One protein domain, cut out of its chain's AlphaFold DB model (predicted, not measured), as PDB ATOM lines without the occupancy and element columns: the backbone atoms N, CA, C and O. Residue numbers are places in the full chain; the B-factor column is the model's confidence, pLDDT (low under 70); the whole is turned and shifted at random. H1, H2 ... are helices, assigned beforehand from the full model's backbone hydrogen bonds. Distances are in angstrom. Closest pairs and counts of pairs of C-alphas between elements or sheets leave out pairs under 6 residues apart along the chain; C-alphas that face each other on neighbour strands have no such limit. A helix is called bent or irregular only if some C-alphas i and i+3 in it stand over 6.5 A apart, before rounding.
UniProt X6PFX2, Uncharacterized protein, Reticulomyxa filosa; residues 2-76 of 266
ATOM      1  N   TRP A   2      42.484   9.940  32.789       35.53
ATOM      2  CA  TRP A   2      41.966  11.065  33.585       35.53
ATOM      3  C   TRP A   2      42.014  12.438  32.881       35.53
ATOM      4  O   TRP A   2      41.046  13.184  32.938       35.53
ATOM      5  N   LYS A   3      43.057  12.717  32.081       41.38
ATOM      6  CA  LYS A   3      43.170  13.952  31.268       41.38
ATOM      7  C   LYS A   3      42.013  14.151  30.265       41.38
ATOM      8  O   LYS A   3      41.616  15.281  30.018       41.38
ATOM      9  N   LYS A   4      41.427  13.067  29.730       45.88
ATOM     10  CA  LYS A   4      40.242  13.137  28.844       45.88
ATOM     11  C   LYS A   4      38.948  13.436  29.612       45.88
ATOM     12  O   LYS A   4      38.068  14.092  29.071       45.88
ATOM     13  N   LEU A   5      38.854  12.987  30.864       46.44
ATOM     14  CA  LEU A   5      37.739  13.303  31.764       46.44
ATOM     15  C   LEU A   5      37.806  14.759  32.250       46.44
ATOM     16  O   LEU A   5      36.775  15.414  32.307       46.44
ATOM     17  N   LEU A   6      39.009  15.285  32.507       51.09
ATOM     18  CA  LEU A   6      39.224  16.686  32.895       51.09
ATOM     19  C   LEU A   6      38.884  17.661  31.756       51.09
ATOM     20  O   LEU A   6      38.175  18.637  31.975       51.09
ATOM     21  N   PHE A   7      39.305  17.352  30.524       52.12
ATOM     22  CA  PHE A   7      38.938  18.141  29.340       52.12
ATOM     23  C   PHE A   7      37.433  18.077  29.036       52.12
ATOM     24  O   PHE A   7      36.833  19.086  28.678       52.12
ATOM     25  N   GLY A   8      36.809  16.907  29.220       47.19
ATOM     26  CA  GLY A   8      35.359  16.745  29.082       47.19
ATOM     27  C   GLY A   8      34.562  17.527  30.132       47.19
ATOM     28  O   GLY A   8      33.540  18.113  29.798       47.19
ATOM     29  N   ALA A   9      35.054  17.594  31.373       51.81
ATOM     30  CA  ALA A   9      34.439  18.367  32.456       51.81
ATOM     31  C   ALA A   9      34.629  19.890  32.300       51.81
ATOM     32  O   ALA A   9      33.745  20.665  32.652       51.81
ATOM     33  N   LEU A  10      35.755  20.335  31.732       51.19
ATOM     34  CA  LEU A  10      35.996  21.751  31.413       51.19
ATOM     35  C   LEU A  10      35.060  22.260  30.301       51.19
ATOM     36  O   LEU A  10      34.573  23.385  30.380       51.19
ATOM     37  N   LEU A  11      34.751  21.417  29.310       52.75
ATOM     38  CA  LEU A  11      33.797  21.729  28.239       52.75
ATOM     39  C   LEU A  11      32.345  21.823  28.735       52.75
ATOM     40  O   LEU A  11      31.591  22.658  28.242       52.75
ATOM     41  N   THR A  12      31.951  21.022  29.729       48.12
ATOM     42  CA  THR A  12      30.608  21.112  30.328       48.12
ATOM     43  C   THR A  12      30.465  22.283  31.304       48.12
ATOM     44  O   THR A  12      29.378  22.849  31.406       48.12
ATOM     45  N   LEU A  13      31.546  22.701  31.973       47.38
ATOM     46  CA  LEU A  13      31.570  23.900  32.826       47.38
ATOM     47  C   LEU A  13      31.489  25.207  32.021       47.38
ATOM     48  O   LEU A  13      30.882  26.169  32.486       47.38
ATOM     49  N   TRP A  14      32.024  25.235  30.794       48.78
ATOM     50  CA  TRP A  14      31.923  26.397  29.901       48.78
ATOM     51  C   TRP A  14      30.472  26.691  29.477       48.78
ATOM     52  O   TRP A  14      30.088  27.848  29.333       48.78
ATOM     53  N   ALA A  15      29.637  25.652  29.358       51.75
ATOM     54  CA  ALA A  15      28.232  25.784  28.968       51.75
ATOM     55  C   ALA A  15      27.305  26.301  30.092       51.75
ATOM     56  O   ALA A  15      26.212  26.770  29.795       51.75
ATOM     57  N   ASN A  16      27.731  26.248  31.364       51.19
ATOM     58  CA  ASN A  16      26.921  26.614  32.541       51.19
ATOM     59  C   ASN A  16      27.610  27.657  33.449       51.19
ATOM     60  O   ASN A  16      27.594  27.556  34.674       51.19
ATOM     61  N   GLY A  17      28.212  28.674  32.827       55.25
ATOM     62  CA  GLY A  17      28.277  30.058  33.315       55.25
ATOM     63  C   GLY A  17      28.529  30.317  34.807       55.25
ATOM     64  O   GLY A  17      27.648  30.802  35.511       55.25
ATOM     65  N   ASN A  18      29.780  30.171  35.246       57.62
ATOM     66  CA  ASN A  18      30.359  31.080  36.239       57.62
ATOM     67  C   ASN A  18      31.861  31.215  35.964       57.62
ATOM     68  O   ASN A  18      32.620  30.281  36.212       57.62
ATOM     69  N   GLN A  19      32.293  32.374  35.461       56.72
ATOM     70  CA  GLN A  19      33.695  32.685  35.136       56.72
ATOM     71  C   GLN A  19      34.652  32.327  36.292       56.72
ATOM     72  O   GLN A  19      35.710  31.737  36.086       56.72
ATOM     73  N   LYS A  20      34.183  32.507  37.535       62.09
ATOM     74  CA  LYS A  20      34.909  32.167  38.768       62.09
ATOM     75  C   LYS A  20      35.201  30.670  38.932       62.09
ATOM     76  O   LYS A  20      36.177  30.306  39.576       62.09
ATOM     77  N   THR A  21      34.363  29.793  38.373       65.06
ATOM     78  CA  THR A  21      34.544  28.330  38.458       65.06
ATOM     79  C   THR A  21      35.529  27.783  37.426       65.06
ATOM     80  O   THR A  21      36.037  26.681  37.607       65.06
ATOM     81  N   PHE A  22      35.831  28.554  36.378       73.00
ATOM     82  CA  PHE A  22      36.769  28.177  35.321       73.00
ATOM     83  C   PHE A  22      38.186  28.699  35.587       73.00
ATOM     84  O   PHE A  22      39.158  27.964  35.409       73.00
ATOM     85  N   ASP A  23      38.308  29.938  36.072       76.88
ATOM     86  CA  ASP A  23      39.605  30.611  36.209       76.88
ATOM     87  C   ASP A  23      40.550  29.898  37.184       76.88
ATOM     88  O   ASP A  23      41.740  29.753  36.898       76.88
ATOM     89  N   CYS A  24      40.035  29.388  38.306       80.62
ATOM     90  CA  CYS A  24      40.846  28.660  39.284       80.62
ATOM     91  C   CYS A  24      41.454  27.361  38.725       80.62
ATOM     92  O   CYS A  24      42.682  27.228  38.743       80.62
ATOM     93  N   PRO A  25      40.653  26.415  38.192       82.31
ATOM     94  CA  PRO A  25      41.191  25.228  37.534       82.31
ATOM     95  C   PRO A  25      42.158  25.549  36.395       82.31
ATOM     96  O   PRO A  25      43.144  24.839  36.225       82.31
ATOM     97  N   MET A  26      41.917  26.620  35.633       83.38
ATOM     98  CA  MET A  26      42.799  27.006  34.532       83.38
ATOM     99  C   MET A  26      44.144  27.556  34.995       83.38
ATOM    100  O   MET A  26      45.164  27.227  34.394       83.38
ATOM    101  N   ARG A  27      44.181  28.351  36.069       87.56
ATOM    102  CA  ARG A  27      45.441  28.822  36.667       87.56
ATOM    103  C   ARG A  27      46.230  27.656  37.260       87.56
ATOM    104  O   ARG A  27      47.437  27.572  37.049       87.56
ATOM    105  N   GLN A  28      45.547  26.720  37.921       85.56
ATOM    106  CA  GLN A  28      46.182  25.510  38.446       85.56
ATOM    107  C   GLN A  28      46.748  24.653  37.305       85.56
ATOM    108  O   GLN A  28      47.900  24.227  37.357       85.56
ATOM    109  N   LEU A  29      45.979  24.480  36.226       85.56
ATOM    110  CA  LEU A  29      46.421  23.777  35.026       85.56
ATOM    111  C   LEU A  29      47.612  24.474  34.352       85.56
ATOM    112  O   LEU A  29      48.522  23.798  33.886       85.56
ATOM    113  N   ALA A  30      47.629  25.808  34.301       87.06
ATOM    114  CA  ALA A  30      48.743  26.571  33.744       87.06
ATOM    115  C   ALA A  30      50.033  26.362  34.553       87.06
ATOM    116  O   ALA A  30      51.096  26.160  33.964       87.06
ATOM    117  N   LEU A  31      49.933  26.344  35.885       87.38
ATOM    118  CA  LEU A  31      51.060  26.061  36.773       87.38
ATOM    119  C   LEU A  31      51.568  24.616  36.599       87.38
ATOM    120  O   LEU A  31      52.771  24.391  36.481       87.38
ATOM    121  N   GLU A  32      50.665  23.638  36.492       84.50
ATOM    122  CA  GLU A  32      51.016  22.241  36.189       84.50
ATOM    123  C   GLU A  32      51.663  22.087  34.802       84.50
ATOM    124  O   GLU A  32      52.626  21.336  34.630       84.50
ATOM    125  N   PHE A  33      51.176  22.828  33.809       83.69
ATOM    126  CA  PHE A  33      51.706  22.804  32.451       83.69
ATOM    127  C   PHE A  33      53.092  23.458  32.351       83.69
ATOM    128  O   PHE A  33      53.936  22.983  31.588       83.69
ATOM    129  N   ALA A  34      53.371  24.490  33.154       83.00
ATOM    130  CA  ALA A  34      54.708  25.074  33.260       83.00
ATOM    131  C   ALA A  34      55.743  24.030  33.717       83.00
ATOM    132  O   ALA A  34      56.823  23.933  33.130       83.00
ATOM    133  N   VAL A  35      55.380  23.181  34.688       82.75
ATOM    134  CA  VAL A  35      56.205  22.039  35.123       82.75
ATOM    135  C   VAL A  35      56.372  21.002  34.004       82.75
ATOM    136  O   VAL A  35      57.454  20.429  33.864       82.75
ATOM    137  N   GLU A  36      55.335  20.759  33.192       76.31
ATOM    138  CA  GLU A  36      55.405  19.813  32.064       76.31
ATOM    139  C   GLU A  36      56.381  20.293  30.972       76.31
ATOM    140  O   GLU A  36      57.189  19.495  30.488       76.31
ATOM    141  N   ILE A  37      56.362  21.585  30.616       75.81
ATOM    142  CA  ILE A  37      57.237  22.141  29.567       75.81
ATOM    143  C   ILE A  37      58.673  22.351  30.067       75.81
ATOM    144  O   ILE A  37      59.628  22.122  29.318       75.81
ATOM    145  N   GLN A  38      58.844  22.800  31.311       74.62
ATOM    146  CA  GLN A  38      60.142  23.155  31.888       74.62
ATOM    147  C   GLN A  38      60.395  22.383  33.194       74.62
ATOM    148  O   GLN A  38      60.357  22.951  34.284       74.62
ATOM    149  N   PRO A  39      60.737  21.084  33.117       73.06
ATOM    150  CA  PRO A  39      60.912  20.235  34.300       73.06
ATOM    151  C   PRO A  39      62.125  20.607  35.172       73.06
ATOM    152  O   PRO A  39      62.322  20.012  36.229       73.06
ATOM    153  N   SER A  40      62.963  21.546  34.723       76.31
ATOM    154  CA  SER A  40      64.111  22.072  35.466       76.31
ATOM    155  C   SER A  40      63.788  23.295  36.326       76.31
ATOM    156  O   SER A  40      64.705  23.822  36.951       76.31
ATOM    157  N   LEU A  41      62.540  23.779  36.330       77.81
ATOM    158  CA  LEU A  41      62.143  24.893  37.188       77.81
ATOM    159  C   LEU A  41      62.354  24.525  38.660       77.81
ATOM    160  O   LEU A  41      61.945  23.459  39.128       77.81
ATOM    161  N   THR A  42      63.021  25.419  39.377       81.88
ATOM    162  CA  THR A  42      63.168  25.332  40.830       81.88
ATOM    163  C   THR A  42      61.846  25.665  41.518       81.88
ATOM    164  O   THR A  42      60.944  26.247  40.914       81.88
ATOM    165  N   MET A  43      61.726  25.299  42.795       79.44
ATOM    166  CA  MET A  43      60.526  25.603  43.574       79.44
ATOM    167  C   MET A  43      60.271  27.116  43.664       79.44
ATOM    168  O   MET A  43      59.131  27.547  43.522       79.44
ATOM    169  N   ASP A  44      61.334  27.916  43.780       78.38
ATOM    170  CA  ASP A  44      61.251  29.380  43.824       78.38
ATOM    171  C   ASP A  44      60.744  29.958  42.493       78.38
ATOM    172  O   ASP A  44      59.850  30.797  42.475       78.38
ATOM    173  N   GLN A  45      61.225  29.442  41.357       85.00
ATOM    174  CA  GLN A  45      60.741  29.859  40.033       85.00
ATOM    175  C   GLN A  45      59.283  29.455  39.783       85.00
ATOM    176  O   GLN A  45      58.543  30.164  39.105       85.00
ATOM    177  N   LEU A  46      58.847  28.313  40.319       86.00
ATOM    178  CA  LEU A  46      57.437  27.931  40.269       86.00
ATOM    179  C   LEU A  46      56.582  28.837  41.152       86.00
ATOM    180  O   LEU A  46      55.457  29.153  40.769       86.00
ATOM    181  N   GLN A  47      57.113  29.274  42.294       88.19
ATOM    182  CA  GLN A  47      56.445  30.246  43.147       88.19
ATOM    183  C   GLN A  47      56.284  31.591  42.432       88.19
ATOM    184  O   GLN A  47      55.189  32.136  42.454       88.19
ATOM    185  N   GLU A  48      57.291  32.067  41.694       87.94
ATOM    186  CA  GLU A  48      57.169  33.283  40.870       87.94
ATOM    187  C   GLU A  48      56.045  33.173  39.824       87.94
ATOM    188  O   GLU A  48      55.279  34.116  39.613       87.94
ATOM    189  N   ILE A  49      55.906  32.008  39.182       87.88
ATOM    190  CA  ILE A  49      54.819  31.748  38.227       87.88
ATOM    191  C   ILE A  49      53.466  31.729  38.947       87.88
ATOM    192  O   ILE A  49      52.501  32.313  38.453       87.88
ATOM    193  N   ALA A  50      53.382  31.085  40.111       89.00
ATOM    194  CA  ALA A  50      52.171  31.063  40.923       89.00
ATOM    195  C   ALA A  50      51.775  32.475  41.385       89.00
ATOM    196  O   ALA A  50      50.611  32.847  41.270       89.00
ATOM    197  N   ASP A  51      52.734  33.291  41.813       87.88
ATOM    198  CA  ASP A  51      52.517  34.676  42.231       87.88
ATOM    199  C   ASP A  51      52.033  35.542  41.065       87.88
ATOM    200  O   ASP A  51      51.084  36.312  41.219       87.88
ATOM    201  N   ALA A  52      52.595  35.361  39.866       88.38
ATOM    202  CA  ALA A  52      52.111  36.023  38.658       88.38
ATOM    203  C   ALA A  52      50.672  35.601  38.301       88.38
ATOM    204  O   ALA A  52      49.848  36.435  37.921       88.38
ATOM    205  N   LEU A  53      50.344  34.314  38.463       88.00
ATOM    206  CA  LEU A  53      48.988  33.799  38.265       88.00
ATOM    207  C   LEU A  53      48.017  34.291  39.347       88.00
ATOM    208  O   LEU A  53      46.839  34.471  39.052       88.00
ATOM    209  N   ASN A  54      48.478  34.542  40.566       87.69
ATOM    210  CA  ASN A  54      47.652  35.038  41.668       87.69
ATOM    211  C   ASN A  54      47.501  36.568  41.656       87.69
ATOM    212  O   ASN A  54      46.519  37.091  42.171       87.69
ATOM    213  N   GLY A  55      48.455  37.290  41.065       80.69
ATOM    214  CA  GLY A  55      48.473  38.753  40.998       80.69
ATOM    215  C   GLY A  55      47.627  39.364  39.877       80.69
ATOM    216  O   GLY A  55      47.526  40.588  39.785       80.69
ATOM    217  N   ALA A  56      47.027  38.546  39.010       75.94
ATOM    218  CA  ALA A  56      46.161  39.027  37.936       75.94
ATOM    219  C   ALA A  56      44.854  39.625  38.497       75.94
ATOM    220  O   ALA A  56      44.305  39.116  39.474       75.94
ATOM    221  N   GLN A  57      44.317  40.677  37.870       70.38
ATOM    222  CA  GLN A  57      43.103  41.361  38.352       70.38
ATOM    223  C   GLN A  57      41.884  40.426  38.429       70.38
ATOM    224  O   GLN A  57      40.995  40.621  39.259       70.38
ATOM    225  N   GLU A  58      41.867  39.385  37.599       66.31
ATOM    226  CA  GLU A  58      40.820  38.369  37.534       66.31
ATOM    227  C   GLU A  58      41.008  37.243  38.570       66.31
ATOM    228  O   GLU A  58      40.164  36.360  38.677       66.31
ATOM    229  N   ALA A  59      42.084  37.245  39.367       64.75
ATOM    230  CA  ALA A  59      42.380  36.209  40.366       64.75
ATOM    231  C   ALA A  59      41.597  36.364  41.690       64.75
ATOM    232  O   ALA A  59      41.986  35.821  42.725       64.75
ATOM    233  N   GLN A  60      40.482  37.102  41.691       66.31
ATOM    234  CA  GLN A  60      39.702  37.351  42.906       66.31
ATOM    235  C   GLN A  60      39.226  36.030  43.538       66.31
ATOM    236  O   GLN A  60      38.442  35.290  42.943       66.31
ATOM    237  N   ASN A  61      39.670  35.770  44.774       71.38
ATOM    238  CA  ASN A  61      39.382  34.573  45.580       71.38
ATOM    239  C   ASN A  61      39.982  33.257  45.058       71.38
ATOM    240  O   ASN A  61      39.477  32.183  45.388       71.38
ATOM    241  N   CYS A  62      41.061  33.329  44.278       76.50
ATOM    242  CA  CYS A  62      41.802  32.157  43.845       76.50
ATOM    243  C   CYS A  62      43.289  32.309  44.123       76.50
ATOM    244  O   CYS A  62      43.896  33.299  43.723       76.50
ATOM    245  N   SER A  63      43.887  31.310  44.764       82.19
ATOM    246  CA  SER A  63      45.336  31.250  44.923       82.19
ATOM    247  C   SER A  63      45.824  29.860  44.567       82.19
ATOM    248  O   SER A  63      45.428  28.875  45.188       82.19
ATOM    249  N   VAL A  64      46.663  29.787  43.540       86.25
ATOM    250  CA  VAL A  64      47.405  28.578  43.193       86.25
ATOM    251  C   VAL A  64      48.733  28.594  43.931       86.25
ATOM    252  O   VAL A  64      49.340  29.647  44.114       86.25
ATOM    253  N   SER A  65      49.174  27.427  44.380       86.38
ATOM    254  CA  SER A  65      50.463  27.257  45.043       86.38
ATOM    255  C   SER A  65      51.172  26.072  44.410       86.38
ATOM    256  O   SER A  65      50.525  25.044  44.169       86.38
ATOM    257  N   PRO A  66      52.489  26.157  44.167       82.94
ATOM    258  CA  PRO A  66      53.205  25.021  43.636       82.94
ATOM    259  C   PRO A  66      53.243  23.855  44.631       82.94
ATOM    260  O   PRO A  66      53.360  22.720  44.198       82.94
ATOM    261  N   GLU A  67      53.026  24.079  45.933       81.19
ATOM    262  CA  GLU A  67      52.919  23.010  46.944       81.19
ATOM    263  C   GLU A  67      51.750  22.042  46.702       81.19
ATOM    264  O   GLU A  67      51.790  20.895  47.147       81.19
ATOM    265  N   LEU A  68      50.718  22.488  45.977       75.56
ATOM    266  CA  LEU A  68      49.552  21.678  45.618       75.56
ATOM    267  C   LEU A  68      49.816  20.760  44.414       75.56
ATOM    268  O   LEU A  68      48.965  19.942  44.061       75.56
ATOM    269  N   ILE A  69      50.984  20.879  43.780       75.56
ATOM    270  CA  ILE A  69      51.367  20.071  42.626       75.56
ATOM    271  C   ILE A  69      51.744  18.662  43.093       75.56
ATOM    272  O   ILE A  69      52.678  18.455  43.865       75.56
ATOM    273  N   ASP A  70      51.065  17.641  42.569       74.31
ATOM    274  CA  ASP A  70      51.433  16.250  42.838       74.31
ATOM    275  C   ASP A  70      52.674  15.831  42.029       74.31
ATOM    276  O   ASP A  70      52.608  15.184  40.974       74.31
ATOM    277  N   TRP A  71      53.850  16.163  42.563       66.69
ATOM    278  CA  TRP A  71      55.138  15.790  41.977       66.69
ATOM    279  C   TRP A  71      55.336  14.277  41.830       66.69
ATOM    280  O   TRP A  71      56.126  13.847  40.982       66.69
ATOM    281  N   LYS A  72      54.666  13.446  42.644       61.97
ATOM    282  CA  LYS A  72      54.819  11.982  42.583       61.97
ATOM    283  C   LYS A  72      54.132  11.415  41.345       61.97
ATOM    284  O   LYS A  72      54.651  10.470  40.748       61.97
ATOM    285  N   ASN A  73      53.011  12.005  40.935       60.72
ATOM    286  CA  ASN A  73      52.279  11.593  39.741       60.72
ATOM    287  C   ASN A  73      52.794  12.263  38.454       60.72
ATOM    288  O   ASN A  73      52.852  11.591  37.422       60.72
ATOM    289  N   LEU A  74      53.305  13.498  38.514       58.97
ATOM    290  CA  LEU A  74      53.964  14.152  37.367       58.97
ATOM    291  C   LEU A  74      55.264  13.457  36.929       58.97
ATOM    292  O   LEU A  74      55.555  13.394  35.740       58.97
ATOM    293  N   LYS A  75      56.027  12.866  37.860       52.97
ATOM    294  CA  LYS A  75      57.247  12.092  37.541       52.97
ATOM    295  C   LYS A  75      56.966  10.679  37.000       52.97
ATOM    296  O   LYS A  75      57.882  10.035  36.485       52.97
ATOM    297  N   ARG A  76      55.735  10.164  37.151       50.09
ATOM    298  CA  ARG A  76      55.330   8.808  36.719       50.09
ATOM    299  C   ARG A  76      54.926   8.743  35.255       50.09
ATOM    300  O   ARG A  76      55.208   7.737  34.598       50.09
TER     301      ARG A  76
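Overview. This is residues 2 to 76 of the 266 residues of an uncharacterized protein of Reticulomyxa filosa (UniProt X6PFX2). Three helices run back and forth as a flat zigzag, with the longest, H2, in the middle, H1 opening away from one of its ends as a V, and H3 beside it on the other side. After H3, residues 55 to 70 fold back over one face of the H2 and H3 pair to the short H4 near the other end of H2. The printed part has 75 residues with four named helices, H1 to H4 in chain order, and no named strand; the class is all helix. It is only just compact, close to loose, with a radius of gyration of the C-alphas of 13.2 A and spans of 37 by 31 by 17 A.

Along the chain. H1, residues 2 to 14, begins at C-alpha 2 (41.966, 11.065, 33.585) and is 18.7 A long. H2, residues 19 to 37, is 26.4 A long; it is neither bent nor irregular, but only just: C-alphas 21 and 24 are 6.4 A apart. H3, residues 43 to 54, is 16.1 A long and begins at C-alpha 43 (60.526, 25.603, 43.574). H4, residues 71 to 74, ends at C-alpha 74 (53.964, 14.152, 37.367).

Arrangement. H1 and H2 form a helical hairpin, opposite ways at a shallow tilt of 31 degrees. They touch through residues 10 to 14 and 21 to 22 alone, the closest C-alphas being those of Leu 13 and Phe 22, 7.2 A apart. H2, with residues 27 to 35 alone, touches H3 in a second helical hairpin, opposite ways at a shallow tilt of 25 degrees; the closest C-alphas, of Arg 27 and Leu 53, are 6.3 A apart. H4 is close to H2 but not clearly touching, with the C-alphas of Glu 36 and Leu 74 closest at 7.9 A. H1 is apart from H3 and H4, and H3 is apart from H4. Every O i to N i+4 pair is within hydrogen-bond range in H1 and H3, and 13 of 15 are in H2; H4 is too short for such a pair.

Size, cuts and confidence. The two C-alphas farthest apart, of Asn 16 and Ser 40, are 37.6 A apart. The printed part has no cut; the link from H3 to H4 is long, the other two tight. The mean pLDDT of the printed part is 70.9, with residues 2 to 21, 58 to 60 and 71 to 76 under 70.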